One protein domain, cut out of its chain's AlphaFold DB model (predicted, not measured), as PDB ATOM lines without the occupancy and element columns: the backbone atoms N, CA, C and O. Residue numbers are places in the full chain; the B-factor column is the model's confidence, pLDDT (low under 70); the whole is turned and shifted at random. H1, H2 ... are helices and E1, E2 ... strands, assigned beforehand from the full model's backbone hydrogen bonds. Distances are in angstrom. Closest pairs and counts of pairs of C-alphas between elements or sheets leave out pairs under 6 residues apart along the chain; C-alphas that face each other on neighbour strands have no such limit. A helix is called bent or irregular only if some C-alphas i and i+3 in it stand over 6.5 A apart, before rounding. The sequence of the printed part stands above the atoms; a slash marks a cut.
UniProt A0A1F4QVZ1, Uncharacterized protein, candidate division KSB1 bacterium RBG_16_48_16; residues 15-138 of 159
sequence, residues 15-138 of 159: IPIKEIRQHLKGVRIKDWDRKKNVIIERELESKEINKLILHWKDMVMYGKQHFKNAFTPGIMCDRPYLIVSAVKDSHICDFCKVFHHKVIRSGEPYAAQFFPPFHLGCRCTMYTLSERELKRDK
ATOM      1  N   ILE A  15     183.212 121.172 122.464       83.38
ATOM      2  CA  ILE A  15     182.784 121.644 121.146       83.38
ATOM      3  C   ILE A  15     182.855 123.179 121.060       83.38
ATOM      4  O   ILE A  15     182.365 123.873 121.964       83.38
ATOM      5  N   PRO A  16     183.405 123.750 119.971       87.19
ATOM      6  CA  PRO A  16     183.384 125.187 119.738       87.19
ATOM      7  C   PRO A  16     181.962 125.764 119.727       87.19
ATOM      8  O   PRO A  16     181.053 125.274 119.062       87.19
ATOM      9  N   ILE A  17     181.774 126.907 120.392       87.88
ATOM     10  CA  ILE A  17     180.466 127.589 120.494       87.88
ATOM     11  C   ILE A  17     179.852 127.882 119.118       87.88
ATOM     12  O   ILE A  17     178.630 127.888 118.968       87.88
ATOM     13  N   LYS A  18     180.692 128.158 118.111       88.94
ATOM     14  CA  LYS A  18     180.247 128.424 116.739       88.94
ATOM     15  C   LYS A  18     179.495 127.222 116.159       88.94
ATOM     16  O   LYS A  18     178.451 127.423 115.545       88.94
ATOM     17  N   GLU A  19     179.984 126.012 116.409       88.44
ATOM     18  CA  GLU A  19     179.379 124.762 115.939       88.44
ATOM     19  C   GLU A  19     178.079 124.460 116.683       88.44
ATOM     20  O   GLU A  19     177.080 124.126 116.048       88.44
ATOM     21  N   ILE A  20     178.046 124.685 118.002       88.12
ATOM     22  CA  ILE A  20     176.819 124.553 118.804       88.12
ATOM     23  C   ILE A  20     175.742 125.508 118.286       88.12
ATOM     24  O   ILE A  20     174.599 125.117 118.062       88.12
ATOM     25  N   ARG A  21     176.106 126.772 118.049       90.50
ATOM     26  CA  ARG A  21     175.171 127.765 117.513       90.50
ATOM     27  C   ARG A  21     174.674 127.378 116.122       90.50
ATOM     28  O   ARG A  21     173.511 127.625 115.830       90.50
ATOM     29  N   GLN A  22     175.534 126.830 115.266       89.50
ATOM     30  CA  GLN A  22     175.141 126.391 113.928       89.50
ATOM     31  C   GLN A  22     174.147 125.227 113.985       89.50
ATOM     32  O   GLN A  22     173.159 125.275 113.266       89.50
ATOM     33  N   HIS A  23     174.358 124.258 114.878       86.00
ATOM     34  CA  HIS A  23     173.438 123.135 115.069       86.00
ATOM     35  C   HIS A  23     172.090 123.544 115.656       86.00
ATOM     36  O   HIS A  23     171.069 122.982 115.287       86.00
ATOM     37  N   LEU A  24     172.063 124.533 116.552       87.69
ATOM     38  CA  LEU A  24     170.814 124.997 117.161       87.69
ATOM     39  C   LEU A  24     169.962 125.876 116.228       87.69
ATOM     40  O   LEU A  24     168.801 126.143 116.538       87.69
ATOM     41  N   LYS A  25     170.503 126.338 115.093       87.94
ATOM     42  CA  LYS A  25     169.724 127.089 114.099       87.94
ATOM     43  C   LYS A  25     168.731 126.162 113.403       87.94
ATOM     44  O   LYS A  25     169.120 125.134 112.865       87.94
ATOM     45  N   GLY A  26     167.461 126.559 113.377       85.00
ATOM     46  CA  GLY A  26     166.391 125.783 112.744       85.00
ATOM     47  C   GLY A  26     165.897 124.593 113.573       85.00
ATOM     48  O   GLY A  26     164.993 123.886 113.137       85.00
ATOM     49  N   VAL A  27     166.439 124.373 114.780       85.56
ATOM     50  CA  VAL A  27     165.887 123.379 115.710       85.56
ATOM     51  C   VAL A  27     164.486 123.816 116.118       85.56
ATOM     52  O   VAL A  27     164.289 124.928 116.616       85.56
ATOM     53  N   ARG A  28     163.518 122.922 115.914       86.62
ATOM     54  CA  ARG A  28     162.121 123.122 116.291       86.62
ATOM     55  C   ARG A  28     161.850 122.517 117.659       86.62
ATOM     56  O   ARG A  28     162.289 121.411 117.961       86.62
ATOM     57  N   ILE A  29     161.115 123.256 118.477       83.25
ATOM     58  CA  ILE A  29     160.674 122.848 119.803       83.25
ATOM     59  C   ILE A  29     159.154 122.887 119.891       83.25
ATOM     60  O   ILE A  29     158.491 123.682 119.219       83.25
ATOM     61  N   LYS A  30     158.607 122.035 120.758       83.50
ATOM     62  CA  LYS A  30     157.209 122.106 121.180       83.50
ATOM     63  C   LYS A  30     157.111 123.086 122.343       83.50
ATOM     64  O   LYS A  30     157.759 122.880 123.363       83.50
ATOM     65  N   ASP A  31     156.311 124.129 122.181       83.50
ATOM     66  CA  ASP A  31     156.102 125.177 123.178       83.50
ATOM     67  C   ASP A  31     154.605 125.357 123.446       83.50
ATOM     68  O   ASP A  31     153.773 125.082 122.582       83.50
ATOM     69  N   TRP A  32     154.240 125.804 124.643       83.38
ATOM     70  CA  TRP A  32     152.845 126.031 125.004       83.38
ATOM     71  C   TRP A  32     152.455 127.490 124.756       83.38
ATOM     72  O   TRP A  32     152.858 128.402 125.482       83.38
ATOM     73  N   ASP A  33     151.613 127.719 123.746       88.12
ATOM     74  CA  ASP A  33     151.010 129.026 123.505       88.12
ATOM     75  C   ASP A  33     149.911 129.270 124.546       88.12
ATOM     76  O   ASP A  33     148.778 128.807 124.408       88.12
ATOM     77  N   ARG A  34     150.245 130.035 125.592       88.25
ATOM     78  CA  ARG A  34     149.317 130.377 126.684       88.25
ATOM     79  C   ARG A  34     148.059 131.107 126.212       88.25
ATOM     80  O   ARG A  34     147.026 130.982 126.857       88.25
ATOM     81  N   LYS A  35     148.132 131.888 125.126       90.38
ATOM     82  CA  LYS A  35     146.979 132.663 124.633       90.38
ATOM     83  C   LYS A  35     145.977 131.759 123.935       90.38
ATOM     84  O   LYS A  35     144.776 131.942 124.088       90.38
ATOM     85  N   LYS A  36     146.482 130.804 123.158       90.38
ATOM     86  CA  LYS A  36     145.659 129.844 122.416       90.38
ATOM     87  C   LYS A  36     145.361 128.574 123.212       90.38
ATOM     88  O   LYS A  36     144.518 127.792 122.795       90.38
ATOM     89  N   ASN A  37     146.044 128.381 124.339       91.38
ATOM     90  CA  ASN A  37     146.017 127.179 125.164       91.38
ATOM     91  C   ASN A  37     146.300 125.889 124.365       91.38
ATOM     92  O   ASN A  37     145.637 124.871 124.548       91.38
ATOM     93  N   VAL A  38     147.284 125.933 123.461       91.19
ATOM     94  CA  VAL A  38     147.681 124.793 122.615       91.19
ATOM     95  C   VAL A  38     149.196 124.642 122.569       91.19
ATOM     96  O   VAL A  38     149.931 125.610 122.758       91.19
ATOM     97  N   ILE A  39     149.667 123.425 122.296       88.81
ATOM     98  CA  ILE A  39     151.078 123.177 122.000       88.81
ATOM     99  C   ILE A  39     151.327 123.547 120.537       88.81
ATOM    100  O   ILE A  39     150.673 123.019 119.639       88.81
ATOM    101  N   ILE A  40     152.271 124.452 120.309       89.62
ATOM    102  CA  ILE A  40     152.745 124.853 118.986       89.62
ATOM    103  C   ILE A  40     154.149 124.309 118.752       89.62
ATOM    104  O   ILE A  40     154.905 124.076 119.693       89.62
ATOM    105  N   GLU A  41     154.517 124.142 117.489       91.19
ATOM    106  CA  GLU A  41     155.882 123.808 117.107       91.19
ATOM    107  C   GLU A  41     156.539 125.020 116.448       91.19
ATOM    108  O   GLU A  41     156.112 125.460 115.376       91.19
ATOM    109  N   ARG A  42     157.584 125.554 117.079       89.81
ATOM    110  CA  ARG A  42     158.304 126.746 116.611       89.81
ATOM    111  C   ARG A  42     159.807 126.536 116.638       89.81
ATOM    112  O   ARG A  42     160.301 125.681 117.363       89.81
ATOM    113  N   GLU A  43     160.533 127.330 115.868       90.94
ATOM    114  CA  GLU A  43     161.993 127.342 115.928       90.94
ATOM    115  C   GLU A  43     162.501 128.011 117.213       90.94
ATOM    116  O   GLU A  43     161.844 128.894 117.781       90.94
ATOM    117  N   LEU A  44     163.683 127.585 117.661       88.88
ATOM    118  CA  LEU A  44     164.411 128.246 118.738       88.88
ATOM    119  C   LEU A  44     164.790 129.671 118.339       88.88
ATOM    120  O   LEU A  44     165.434 129.917 117.319       88.88
ATOM    121  N   GLU A  45     164.463 130.620 119.206       91.44
ATOM    122  CA  GLU A  45     164.878 132.000 119.038       91.44
ATOM    123  C   GLU A  45     166.347 132.189 119.441       91.44
ATOM    124  O   GLU A  45     166.864 131.535 120.349       91.44
ATOM    125  N   SER A  46     167.014 133.193 118.862       90.94
ATOM    126  CA  SER A  46     168.404 133.548 119.198       90.94
ATOM    127  C   SER A  46     168.653 133.707 120.705       90.94
ATOM    128  O   SER A  46     169.720 133.344 121.202       90.94
ATOM    129  N   LYS A  47     167.669 134.231 121.453       90.81
ATOM    130  CA  LYS A  47     167.752 134.389 122.914       90.81
ATOM    131  C   LYS A  47     167.816 133.038 123.642       90.81
ATOM    132  O   LYS A  47     168.554 132.910 124.613       90.81
ATOM    133  N   GLU A  48     167.083 132.036 123.165       89.12
ATOM    134  CA  GLU A  48     167.023 130.689 123.742       89.12
ATOM    135  C   GLU A  48     168.279 129.900 123.388       89.12
ATOM    136  O   GLU A  48     168.885 129.284 124.260       89.12
ATOM    137  N   ILE A  49     168.748 130.030 122.144       90.69
ATOM    138  CA  ILE A  49     170.040 129.492 121.706       90.69
ATOM    139  C   ILE A  49     171.168 130.023 122.600       90.69
ATOM    140  O   ILE A  49     172.007 129.259 123.073       90.69
ATOM    141  N   ASN A  50     171.184 131.330 122.882       91.44
ATOM    142  CA  ASN A  50     172.198 131.921 123.758       91.44
ATOM    143  C   ASN A  50     172.108 131.400 125.201       91.44
ATOM    144  O   ASN A  50     173.152 131.157 125.806       91.44
ATOM    145  N   LYS A  51     170.899 131.187 125.737       90.56
ATOM    146  CA  LYS A  51     170.708 130.568 127.060       90.56
ATOM    147  C   LYS A  51     171.239 129.135 127.097       90.56
ATOM    148  O   LYS A  51     171.984 128.801 128.011       90.56
ATOM    149  N   LEU A  52     170.921 128.320 126.089       88.94
ATOM    150  CA  LEU A  52     171.425 126.947 125.977       88.94
ATOM    151  C   LEU A  52     172.954 126.906 125.882       88.94
ATOM    152  O   LEU A  52     173.583 126.083 126.537       88.94
ATOM    153  N   ILE A  53     173.560 127.818 125.115       90.50
ATOM    154  CA  ILE A  53     175.021 127.941 125.008       90.50
ATOM    155  C   ILE A  53     175.647 128.334 126.349       90.50
ATOM    156  O   ILE A  53     176.705 127.810 126.698       90.50
ATOM    157  N   LEU A  54     175.042 129.271 127.083       90.69
ATOM    158  CA  LEU A  54     175.547 129.677 128.394       90.69
ATOM    159  C   LEU A  54     175.477 128.511 129.384       90.69
ATOM    160  O   LEU A  54     176.499 128.136 129.946       90.69
ATOM    161  N   HIS A  55     174.312 127.868 129.488       88.62
ATOM    162  CA  HIS A  55     174.119 126.685 130.329       88.62
ATOM    163  C   HIS A  55     175.085 125.553 129.967       88.62
ATOM    164  O   HIS A  55     175.675 124.931 130.842       88.62
ATOM    165  N   TRP A  56     175.307 125.308 128.673       88.38
ATOM    166  CA  TRP A  56     176.285 124.327 128.207       88.38
ATOM    167  C   TRP A  56     177.689 124.609 128.747       88.38
ATOM    168  O   TRP A  56     178.340 123.703 129.264       88.38
ATOM    169  N   LYS A  57     178.155 125.863 128.667       89.69
ATOM    170  CA  LYS A  57     179.468 126.246 129.205       89.69
ATOM    171  C   LYS A  57     179.561 125.968 130.697       89.69
ATOM    172  O   LYS A  57     180.550 125.380 131.132       89.69
ATOM    173  N   ASP A  58     178.539 126.362 131.448       90.31
ATOM    174  CA  ASP A  58     178.500 126.172 132.896       90.31
ATOM    175  C   ASP A  58     178.544 124.682 133.246       90.31
ATOM    176  O   ASP A  58     179.348 124.265 134.078       90.31
ATOM    177  N   MET A  59     177.777 123.856 132.531       88.62
ATOM    178  CA  MET A  59     177.766 122.407 132.720       88.62
ATOM    179  C   MET A  59     179.087 121.739 132.335       88.62
ATOM    180  O   MET A  59     179.517 120.824 133.029       88.62
ATOM    181  N   VAL A  60     179.764 122.184 131.273       89.50
ATOM    182  CA  VAL A  60     181.092 121.661 130.910       89.50
ATOM    183  C   VAL A  60     182.138 122.053 131.955       89.50
ATOM    184  O   VAL A  60     182.962 121.221 132.332       89.50
ATOM    185  N   MET A  61     182.117 123.294 132.455       90.06
ATOM    186  CA  MET A  61     183.032 123.729 133.519       90.06
ATOM    187  C   MET A  61     182.788 122.963 134.822       90.06
ATOM    188  O   MET A  61     183.732 122.439 135.416       90.06
ATOM    189  N   TYR A  62     181.526 122.848 135.231       89.81
ATOM    190  CA  TYR A  62     181.121 122.083 136.406       89.81
ATOM    191  C   TYR A  62     181.490 120.599 136.256       89.81
ATOM    192  O   TYR A  62     182.133 120.024 137.134       89.81
ATOM    193  N   GLY A  63     181.182 119.998 135.104       90.12
ATOM    194  CA  GLY A  63     181.512 118.615 134.771       90.12
ATOM    195  C   GLY A  63     183.009 118.332 134.867       90.12
ATOM    196  O   GLY A  63     183.399 117.375 135.530       90.12
ATOM    197  N   LYS A  64     183.867 119.206 134.320       90.50
ATOM    198  CA  LYS A  64     185.333 119.084 134.433       90.50
ATOM    199  C   LYS A  64     185.815 119.052 135.881       90.50
ATOM    200  O   LYS A  64     186.661 118.228 136.231       90.50
ATOM    201  N   GLN A  65     185.293 119.942 136.723       90.75
ATOM    202  CA  GLN A  65     185.688 120.006 138.128       90.75
ATOM    203  C   GLN A  65     185.261 118.743 138.887       90.75
ATOM    204  O   GLN A  65     186.050 118.170 139.640       90.75
ATOM    205  N   HIS A  66     184.028 118.285 138.665       90.94
ATOM    206  CA  HIS A  66     183.505 117.073 139.291       90.94
ATOM    207  C   HIS A  66     184.206 115.811 138.793       90.94
ATOM    208  O   HIS A  66     184.488 114.925 139.594       90.94
ATOM    209  N   PHE A  67     184.554 115.761 137.511       92.31
ATOM    210  CA  PHE A  67     185.324 114.676 136.922       92.31
ATOM    211  C   PHE A  67     186.700 114.562 137.574       92.31
ATOM    212  O   PHE A  67     187.068 113.491 138.049       92.31
ATOM    213  N   LYS A  68     187.443 115.672 137.678       91.19
ATOM    214  CA  LYS A  68     188.760 115.678 138.330       91.19
ATOM    215  C   LYS A  68     188.680 115.121 139.753       91.19
ATOM    216  O   LYS A  68     189.506 114.302 140.142       91.19
ATOM    217  N   ASN A  69     187.667 115.535 140.511       90.38
ATOM    218  CA  ASN A  69     187.455 115.034 141.865       90.38
ATOM    219  C   ASN A  69     187.105 113.536 141.852       90.38
ATOM    220  O   ASN A  69     187.703 112.760 142.585       90.38
ATOM    221  N   ALA A  70     186.177 113.116 140.994       91.56
ATOM    222  CA  ALA A  70     185.701 111.738 140.919       91.56
ATOM    223  C   ALA A  70     186.792 110.723 140.539       91.56
ATOM    224  O   ALA A  70     186.790 109.611 141.061       91.56
ATOM    225  N   PHE A  71     187.726 111.118 139.670       91.19
ATOM    226  CA  PHE A  71     188.809 110.263 139.173       91.19
ATOM    227  C   PHE A  71     190.167 110.524 139.841       91.19
ATOM    228  O   PHE A  71     191.197 110.023 139.392       91.19
ATOM    229  N   THR A  72     190.201 111.301 140.928       91.38
ATOM    230  CA  THR A  72     191.414 111.412 141.746       91.38
ATOM    231  C   THR A  72     191.681 110.055 142.416       91.38
ATOM    232  O   THR A  72     190.771 109.548 143.072       91.38
ATOM    233  N   PRO A  73     192.898 109.477 142.341       88.56
ATOM    234  CA  PRO A  73     193.162 108.118 142.829       88.56
ATOM    235  C   PRO A  73     192.715 107.849 144.273       88.56
ATOM    236  O   PRO A  73     192.066 106.841 144.529       88.56
ATOM    237  N   GLY A  74     192.974 108.771 145.209       89.38
ATOM    238  CA  GLY A  74     192.511 108.625 146.598       89.38
ATOM    239  C   GLY A  74     190.983 108.578 146.719       89.38
ATOM    240  O   GLY A  74     190.440 107.745 147.436       89.38
ATOM    241  N   ILE A  75     190.280 109.404 145.939       91.06
ATOM    242  CA  ILE A  75     188.813 109.415 145.911       91.06
ATOM    243  C   ILE A  75     188.274 108.139 145.264       91.06
ATOM    244  O   ILE A  75     187.298 107.594 145.762       91.06
ATOM    245  N   MET A  76     188.898 107.634 144.198       90.38
ATOM    246  CA  MET A  76     188.486 106.371 143.577       90.38
ATOM    247  C   MET A  76     188.648 105.182 144.528       90.38
ATOM    248  O   MET A  76     187.813 104.284 144.507       90.38
ATOM    249  N   CYS A  77     189.681 105.183 145.374       89.94
ATOM    250  CA  CYS A  77     189.855 104.164 146.408       89.94
ATOM    251  C   CYS A  77     188.759 104.245 147.481       89.94
ATOM    252  O   CYS A  77     188.138 103.234 147.801       89.94
ATOM    253  N   ASP A  78     188.489 105.442 148.009       93.50
ATOM    254  CA  ASP A  78     187.538 105.629 149.116       93.50
ATOM    255  C   ASP A  78     186.068 105.588 148.662       93.50
ATOM    256  O   ASP A  78     185.155 105.247 149.425       93.50
ATOM    257  N   ARG A  79     185.815 105.991 147.414       95.50
ATOM    258  CA  ARG A  79     184.491 106.181 146.813       95.50
ATOM    259  C   ARG A  79     184.479 105.620 145.381       95.50
ATOM    260  O   ARG A  79     184.400 106.386 144.417       95.50
ATOM    261  N   PRO A  80     184.555 104.284 145.228       94.31
ATOM    262  CA  PRO A  80     184.770 103.623 143.938       94.31
ATOM    263  C   PRO A  80     183.548 103.623 143.014       94.31
ATOM    264  O   PRO A  80     183.619 103.079 141.914       94.31
ATOM    265  N   TYR A  81     182.426 104.203 143.434       95.50
ATOM    266  CA  TYR A  81     181.189 104.225 142.664       95.50
ATOM    267  C   TYR A  81     180.837 105.635 142.224       95.50
ATOM    268  O   TYR A  81     181.127 106.605 142.916       95.50
ATOM    269  N   LEU A  82     180.155 105.736 141.095       95.12
ATOM    270  CA  LEU A  82     179.605 106.955 140.535       95.12
ATOM    271  C   LEU A  82     178.108 106.759 140.370       95.12
ATOM    272  O   LEU A  82     177.680 105.729 139.858       95.12
ATOM    273  N   ILE A  83     177.323 107.744 140.788       94.94
ATOM    274  CA  ILE A  83     175.872 107.753 140.616       94.94
ATOM    275  C   ILE A  83     175.441 109.005 139.871       94.94
ATOM    276  O   ILE A  83     175.897 110.114 140.164       94.94
ATOM    277  N   VAL A  84     174.529 108.826 138.923       93.88
ATOM    278  CA  VAL A  84     173.944 109.937 138.179       93.88
ATOM    279  C   VAL A  84     172.702 110.463 138.900       93.88
ATOM    280  O   VAL A  84     171.752 109.726 139.182       93.88
ATOM    281  N   SER A  85     172.666 111.771 139.148       92.50
ATOM    282  CA  SER A  85     171.471 112.495 139.581       92.50
ATOM    283  C   SER A  85     170.968 113.381 138.458       92.50
ATOM    284  O   SER A  85     171.716 114.146 137.859       92.50
ATOM    285  N   ALA A  86     169.682 113.256 138.165       91.88
ATOM    286  CA  ALA A  86     169.019 113.939 137.077       91.88
ATOM    287  C   ALA A  86     167.919 114.805 137.696       91.88
ATOM    288  O   ALA A  86     167.155 114.318 138.536       91.88
ATOM    289  N   VAL A  87     167.843 116.085 137.322       85.25
ATOM    290  CA  VAL A  87     166.786 116.983 137.806       85.25
ATOM    291  C   VAL A  87     165.471 116.549 137.150       85.25
ATOM    292  O   VAL A  87     165.215 116.883 136.002       85.25
ATOM    293  N   LYS A  88     164.680 115.726 137.850       82.94
ATOM    294  CA  LYS A  88     163.421 115.109 137.380       82.94
ATOM    295  C   LYS A  88     162.265 116.118 137.241       82.94
ATOM    296  O   LYS A  88     161.205 115.915 137.823       82.94
ATOM    297  N   ASP A  89     162.469 117.216 136.523       84.69
ATOM    298  CA  ASP A  89     161.427 118.205 136.227       84.69
ATOM    299  C   ASP A  89     160.913 118.083 134.780       84.69
ATOM    300  O   ASP A  89     161.248 117.144 134.062       84.69
ATOM    301  N   SER A  90     160.051 119.002 134.341       80.25
ATOM    302  CA  SER A  90     159.501 119.001 132.977       80.25
ATOM    303  C   SER A  90     160.528 119.326 131.886       80.25
ATOM    304  O   SER A  90     160.223 119.160 130.709       80.25
ATOM    305  N   HIS A  91     161.723 119.789 132.259       81.12
ATOM    306  CA  HIS A  91     162.761 120.281 131.348       81.12
ATOM    307  C   HIS A  91     163.798 119.201 131.006       81.12
ATOM    308  O   HIS A  91     164.718 119.434 130.220       81.12
ATOM    309  N   ILE A  92     163.668 118.005 131.591       84.56
ATOM    310  CA  ILE A  92     164.539 116.866 131.321       84.56
ATOM    311  C   ILE A  92     163.942 115.934 130.255       84.56
ATOM    312  O   ILE A  92     162.794 115.492 130.351       84.56
ATOM    313  N   CYS A  93     164.735 115.599 129.237       82.94
ATOM    314  CA  CYS A  93     164.338 114.640 128.210       82.94
ATOM    315  C   CYS A  93     164.318 113.204 128.761       82.94
ATOM    316  O   CYS A  93     164.988 112.883 129.750       82.94
ATOM    317  N   ASP A  94     163.580 112.314 128.097       85.06
ATOM    318  CA  ASP A  94     163.448 110.923 128.542       85.06
ATOM    319  C   ASP A  94     164.784 110.174 128.544       85.06
ATOM    320  O   ASP A  94     165.026 109.375 129.445       85.06
ATOM    321  N   PHE A  95     165.696 110.518 127.630       85.31
ATOM    322  CA  PHE A  95     167.057 109.982 127.613       85.31
ATOM    323  C   PHE A  95     167.783 110.214 128.950       85.31
ATOM    324  O   PHE A  95     168.271 109.269 129.564       85.31
ATOM    325  N   CYS A  96     167.790 111.449 129.463       87.62
ATOM    326  CA  CYS A  96     168.423 111.763 130.747       87.62
ATOM    327  C   CYS A  96     167.750 111.055 131.936       87.62
ATOM    328  O   CYS A  96     168.431 110.710 132.904       87.62
ATOM    329  N   LYS A  97     166.430 110.823 131.881       88.62
ATOM    330  CA  LYS A  97     165.690 110.155 132.969       88.62
ATOM    331  C   LYS A  97     166.154 108.717 133.179       88.62
ATOM    332  O   LYS A  97     166.191 108.268 134.323       88.62
ATOM    333  N   VAL A  98     166.543 108.018 132.112       89.12
ATOM    334  CA  VAL A  98     166.989 106.617 132.187       89.12
ATOM    335  C   VAL A  98     168.249 106.455 133.042       89.12
ATOM    336  O   VAL A  98     168.404 105.443 133.728       89.12
ATOM    337  N   PHE A  99     169.126 107.459 133.050       89.88
ATOM    338  CA  PHE A  99     170.367 107.425 133.825       89.88
ATOM    339  C   PHE A  99     170.169 107.732 135.309       89.88
ATOM    340  O   PHE A  99     171.076 107.502 136.101       89.88
ATOM    341  N   HIS A 100     169.013 108.243 135.728       92.12
ATOM    342  CA  HIS A 100     168.823 108.623 137.121       92.12
ATOM    343  C   HIS A 100     169.005 107.430 138.075       92.12
ATOM    344  O   HIS A 100     168.393 106.379 137.894       92.12
ATOM    345  N   HIS A 101     169.842 107.612 139.101       93.25
ATOM    346  CA  HIS A 101     170.242 106.589 140.074       93.25
ATOM    347  C   HIS A 101     170.962 105.371 139.482       93.25
ATOM    348  O   HIS A 101     171.104 104.352 140.158       93.25
ATOM    349  N   LYS A 102     171.453 105.468 138.244       93.62
ATOM    350  CA  LYS A 102     172.353 104.464 137.685       93.62
ATOM    351  C   LYS A 102     173.716 104.604 138.328       93.62
ATOM    352  O   LYS A 102     174.203 105.722 138.518       93.62
ATOM    353  N   VAL A 103     174.269 103.459 138.704       94.75
ATOM    354  CA  VAL A 103     175.504 103.358 139.470       94.75
ATOM    355  C   VAL A 103     176.511 102.556 138.679       94.75
ATOM    356  O   VAL A 103     176.222 101.437 138.267       94.75
ATOM    357  N   ILE A 104     177.702 103.115 138.515       93.50
ATOM    358  CA  ILE A 104     178.828 102.457 137.850       93.50
ATOM    359  C   ILE A 104     180.070 102.565 138.698       93.50
ATOM    360  O   ILE A 104     180.224 103.501 139.483       93.50
ATOM    361  N   ARG A 105     180.987 101.625 138.517       92.06
ATOM    362  CA  ARG A 105     182.300 101.717 139.135       92.06
ATOM    363  C   ARG A 105     183.156 102.734 138.392       92.06
ATOM    364  O   ARG A 105     183.198 102.735 137.167       92.06
ATOM    365  N   SER A 106     183.873 103.580 139.124       89.56
ATOM    366  CA  SER A 106     184.759 104.595 138.538       89.56
ATOM    367  C   SER A 106     185.928 103.994 137.752       89.56
ATOM    368  O   SER A 106     186.452 104.642 136.857       89.56
ATOM    369  N   GLY A 107     186.327 102.758 138.058       85.81
ATOM    370  CA  GLY A 107     187.370 102.040 137.320       85.81
ATOM    371  C   GLY A 107     186.928 101.468 135.969       85.81
ATOM    372  O   GLY A 107     187.780 101.008 135.214       85.81
ATOM    373  N   GLU A 108     185.630 101.477 135.651       86.06
ATOM    374  CA  GLU A 108     185.144 100.948 134.376       86.06
ATOM    375  C   GLU A 108     185.571 101.840 133.196       86.06
ATOM    376  O   GLU A 108     185.470 103.069 133.293       86.06
ATOM    377  N   PRO A 109     185.970 101.271 132.038       78.38
ATOM    378  CA  PRO A 109     186.439 102.048 130.884       78.38
ATOM    379  C   PRO A 109     185.446 103.108 130.392       78.38
ATOM    380  O   PRO A 109     185.834 104.175 129.908       78.38
ATOM    381  N   TYR A 110     184.150 102.830 130.526       82.06
ATOM    382  CA  TYR A 110     183.081 103.720 130.090       82.06
ATOM    383  C   TYR A 110     182.732 104.796 131.133       82.06
ATOM    384  O   TYR A 110     182.139 105.813 130.779       82.06
ATOM    385  N   ALA A 111     183.154 104.672 132.394       86.06
ATOM    386  CA  ALA A 111     182.789 105.626 133.442       86.06
ATOM    387  C   ALA A 111     183.232 107.063 133.137       86.06
ATOM    388  O   ALA A 111     182.485 108.018 133.362       86.06
ATOM    389  N   ALA A 112     184.433 107.219 132.578       87.19
ATOM    390  CA  ALA A 112     184.935 108.521 132.161       87.19
ATOM    391  C   ALA A 112     184.171 109.064 130.943       87.19
ATOM    392  O   ALA A 112     183.860 110.252 130.885       87.19
ATOM    393  N   GLN A 113     183.833 108.193 129.988       84.94
ATOM    394  CA  GLN A 113     183.155 108.569 128.745       84.94
ATOM    395  C   GLN A 113     181.743 109.087 129.012       84.94
ATOM    396  O   GLN A 113     181.326 110.096 128.443       84.94
ATOM    397  N   PHE A 114     181.025 108.432 129.920       83.69
ATOM    398  CA  PHE A 114     179.677 108.795 130.328       83.69
ATOM    399  C   PHE A 114     179.667 109.806 131.489       83.69
ATOM    400  O   PHE A 114     178.702 109.862 132.245       83.69
ATOM    401  N   PHE A 115     180.703 110.632 131.660       88.38
ATOM    402  CA  PHE A 115     180.613 111.748 132.602       88.38
ATOM    403  C   PHE A 115     179.764 112.888 131.999       88.38
ATOM    404  O   PHE A 115     180.025 113.272 130.852       88.38
ATOM    405  N   PRO A 116     178.760 113.436 132.719       86.50
ATOM    406  CA  PRO A 116     177.938 114.549 132.236       86.50
ATOM    407  C   PRO A 116     178.762 115.795 131.863       86.50
ATOM    408  O   PRO A 116     179.820 116.009 132.457       86.50
ATOM    409  N   PRO A 117     178.262 116.660 130.958       87.31
ATOM    410  CA  PRO A 117     176.895 116.704 130.420       87.31
ATOM    411  C   PRO A 117     176.670 115.723 129.267       87.31
ATOM    412  O   PRO A 117     177.509 115.647 128.392       87.31
ATOM    413  N   PHE A 118     175.526 115.031 129.208       84.38
ATOM    414  CA  PHE A 118     175.263 114.053 128.135       84.38
ATOM    415  C   PHE A 118     174.866 114.667 126.790       84.38
ATOM    416  O   PHE A 118     175.035 114.034 125.756       84.38
ATOM    417  N   HIS A 119     174.276 115.860 126.811       84.12
ATOM    418  CA  HIS A 119     173.820 116.577 125.625       84.12
ATOM    419  C   HIS A 119     173.498 118.041 125.944       84.12
ATOM    420  O   HIS A 119     173.605 118.484 127.094       84.12
ATOM    421  N   LEU A 120     173.082 118.812 124.936       84.75
ATOM    422  CA  LEU A 120     172.689 120.211 125.115       84.75
ATOM    423  C   LEU A 120     171.483 120.345 126.056       84.75
ATOM    424  O   LEU A 120     170.495 119.613 125.949       84.75
ATOM    425  N   GLY A 121     171.597 121.285 126.997       84.25
ATOM    426  CA  GLY A 121     170.601 121.506 128.046       84.25
ATOM    427  C   GLY A 121     170.609 120.456 129.160       84.25
ATOM    428  O   GLY A 121     169.767 120.531 130.047       84.25
ATOM    429  N   CYS A 122     171.518 119.471 129.137       87.69
ATOM    430  CA  CYS A 122     171.576 118.426 130.156       87.69
ATOM    431  C   CYS A 122     171.676 119.034 131.566       87.69
ATOM    432  O   CYS A 122     172.409 119.997 131.807       87.69
ATOM    433  N   ARG A 123     170.917 118.453 132.497       88.62
ATOM    434  CA  ARG A 123     170.870 118.841 133.916       88.62
ATOM    435  C   ARG A 123     171.221 117.664 134.822       88.62
ATOM    436  O   ARG A 123     170.787 117.606 135.969       88.62
ATOM    437  N   CYS A 124     171.959 116.699 134.281       90.62
ATOM    438  CA  CYS A 124     172.481 115.580 135.043       90.62
ATOM    439  C   CYS A 124     173.810 115.966 135.685       90.62
ATOM    440  O   CYS A 124     174.644 116.635 135.074       90.62
ATOM    441  N   THR A 125     174.018 115.499 136.904       90.94
ATOM    442  CA  THR A 125     175.291 115.556 137.612       90.94
ATOM    443  C   THR A 125     175.696 114.146 138.001       90.94
ATOM    444  O   THR A 125     174.854 113.255 138.128       90.94
ATOM    445  N   MET A 126     176.996 113.925 138.172       93.00
ATOM    446  CA  MET A 126     177.509 112.660 138.675       93.00
ATOM    447  C   MET A 126     178.382 112.928 139.894       93.00
ATOM    448  O   MET A 126     179.180 113.869 139.906       93.00
ATOM    449  N   TYR A 127     178.195 112.130 140.939       92.50
ATOM    450  CA  TYR A 127     178.968 112.221 142.173       92.50
ATOM    451  C   TYR A 127     179.400 110.837 142.634       92.50
ATOM    452  O   TYR A 127     178.861 109.821 142.195       92.50
ATOM    453  N   THR A 128     180.409 110.808 143.497       95.50
ATOM    454  CA  THR A 128     180.992 109.563 143.981       95.50
ATOM    455  C   THR A 128     180.216 109.004 145.168       95.50
ATOM    456  O   THR A 128     179.688 109.762 145.985       95.50
ATOM    457  N   LEU A 129     180.195 107.682 145.303       96.31
ATOM    458  CA  LEU A 129     179.638 106.944 146.431       96.31
ATOM    459  C   LEU A 129     180.685 105.985 147.000       96.31
ATOM    460  O   LEU A 129     181.432 105.334 146.268       96.31
ATOM    461  N   SER A 130     180.704 105.874 148.323       96.12
ATOM    462  CA  SER A 130     181.378 104.792 149.039       96.12
ATOM    463  C   SER A 130     180.524 103.523 149.047       96.12
ATOM    464  O   SER A 130     179.298 103.576 148.913       96.12
ATOM    465  N   GLU A 131     181.148 102.373 149.310       95.12
ATOM    466  CA  GLU A 131     180.424 101.116 149.557       95.12
ATOM    467  C   GLU A 131     179.369 101.244 150.662       95.12
ATOM    468  O   GLU A 131     178.303 100.629 150.600       95.12
ATOM    469  N   ARG A 132     179.661 102.042 151.696       95.81
ATOM    470  CA  ARG A 132     178.746 102.260 152.816       95.81
ATOM    471  C   ARG A 132     177.481 102.984 152.366       95.81
ATOM    472  O   ARG A 132     176.395 102.602 152.791       95.81
ATOM    473  N   GLU A 133     177.611 104.018 151.537       95.94
ATOM    474  CA  GLU A 133     176.458 104.751 150.999       95.94
ATOM    475  C   GLU A 133     175.662 103.888 150.025       95.94
ATOM    476  O   GLU A 133     174.441 103.846 150.134       95.94
ATOM    477  N   LEU A 134     176.344 103.123 149.164       95.75
ATOM    478  CA  LEU A 134     175.699 102.171 148.258       95.75
ATOM    479  C   LEU A 134     174.788 101.196 149.027       95.75
ATOM    480  O   LEU A 134     173.610 101.048 148.703       95.75
ATOM    481  N   LYS A 135     175.316 100.597 150.105       95.38
ATOM    482  CA  LYS A 135     174.580  99.673 150.985       95.38
ATOM    483  C   LYS A 135     173.458 100.373 151.759       95.38
ATOM    484  O   LYS A 135     172.356  99.836 151.843       95.38
ATOM    485  N   ARG A 136     173.717 101.564 152.316       96.19
ATOM    486  CA  ARG A 136     172.729 102.356 153.075       96.19
ATOM    487  C   ARG A 136     171.522 102.718 152.211       96.19
ATOM    488  O   ARG A 136     170.388 102.565 152.657       96.19
ATOM    489  N   ASP A 137     171.781 103.161 150.987       94.06
ATOM    490  CA  ASP A 137     170.763 103.679 150.072       94.06
ATOM    491  C   ASP A 137     170.133 102.566 149.216       94.06
ATOM    492  O   ASP A 137     169.263 102.837 148.390       94.06
ATOM    493  N   LYS A 138     170.531 101.301 149.448       95.06
ATOM    494  CA  LYS A 138     170.056 100.099 148.736       95.06
ATOM    495  C   LYS A 138     170.199 100.222 147.218       95.06
ATOM    496  O   LYS A 138     169.343  99.772 146.456       95.06
TER     497      LYS A 138
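What this domain is: This is residues 15 to 138 of the 159 residues of an uncharacterized protein of candidate division KSB1 bacterium RBG_16_48_16 (UniProt A0A1F4QVZ1). One long helix, H2, makes a spine along the domain; the small three-stranded sheet E4, E3, E5 lies beside its last part, with the edge strand E5 next to it and the short helices H3, H4, H5 and H6 around the sheet. At the other end of H2, away from this sheet, are the two-stranded hairpin of E1 and E2 and the short helix H1, which packs on H2 near its beginning. The printed part has 124 residues, with six named helices and five named strands in the order H1, E1, E2, H2, H3, E3, H4, E4, H5, E5, H6. The larger sheet has the order E4, E3, E5 and is antiparallel, as is the hairpin, and the class is mixed, helices and strands. The whole is loose, with a radius of gyration of the C-alphas of 17.6 A, and elongated, with spans of 54 by 33 by 19 A.

How they stand to each other: In the larger sheet the inner strand E3, residues 81 to 86, is antiparallel to the edge strand E5, residues 124 to 129, with 152 degrees between their directions; N 85 and O 125 are 2.8 A apart, within hydrogen-bond range. On its other side E3 is antiparallel to the edge strand E4, residues 103 to 105, at 149 degrees, with N 82 and O 104 at 2.8 A. H5, residues 109 to 113, completes a split strand-helix-strand unit of E4, H5 and E5, two strands that run the same way with E3 between them; its crossover is right-handed. H2, residues 46 to 70, only grazes the sheet, with residues 59 to 70; its closest C-alphas to E5 are those of Ala 70 and Thr 128, 6.0 A apart. H3, residues 73 to 78, H4, residues 94 to 98, and H6, residues 131 to 136, also only graze the sheet, as does H5 with residues 110 to 111. The closest C-alphas of E4 and H5 are those of Ile 104 and Ala 111, 6.7 A apart. H1, residues 17 to 24, touches H2 through residues 49 to 53 of H2 alone, opposite ways at a steep tilt of 58 degrees; the closest C-alphas are those of Leu 24 and Ile 49, 6.4 A apart. The hairpin of E1, residues 28 to 33, and E2, residues 38 to 43, is antiparallel at 145 degrees, with N 29 and O 42 at 2.8 A; both strands are apart from E3, E4 and E5. In H1, H2, H3, H4 and H6 every O i to N i+4 pair is within hydrogen-bond range; in H5 it is 0 of 1, with 1 of 2 O i to N i+3 pairs within range.

Where its parts are: H2 is the longest helix, 35.3 A from C-alpha 46 at (168.404, 133.548, 119.198) to C-alpha 70 at (185.701, 111.738, 140.919). E3 measures 16.5 A, E5 16.0 A and E4 7.0 A; E1 measures 14.5 A and E2 16.0 A. H1 is 10.5 A long, H3 8.8 A, H4 6.7 A, H5 7.6 A and H6 8.6 A, ending at C-alpha 136 at (172.729, 102.356, 153.075). H5 is irregular, but only just: C-alphas 109 and 112 are 6.8 A apart.

The domain as a whole: The two C-alphas farthest apart are those of Lys 36 and Gly 74, at 56.8 A. The printed part runs from 15 to 138 and has no cut. No link is long; those from E3 to H4 and from H5 to E5 are short, and the others are tight. The mean pLDDT of the printed part is 89.4, and no printed residue is under 70.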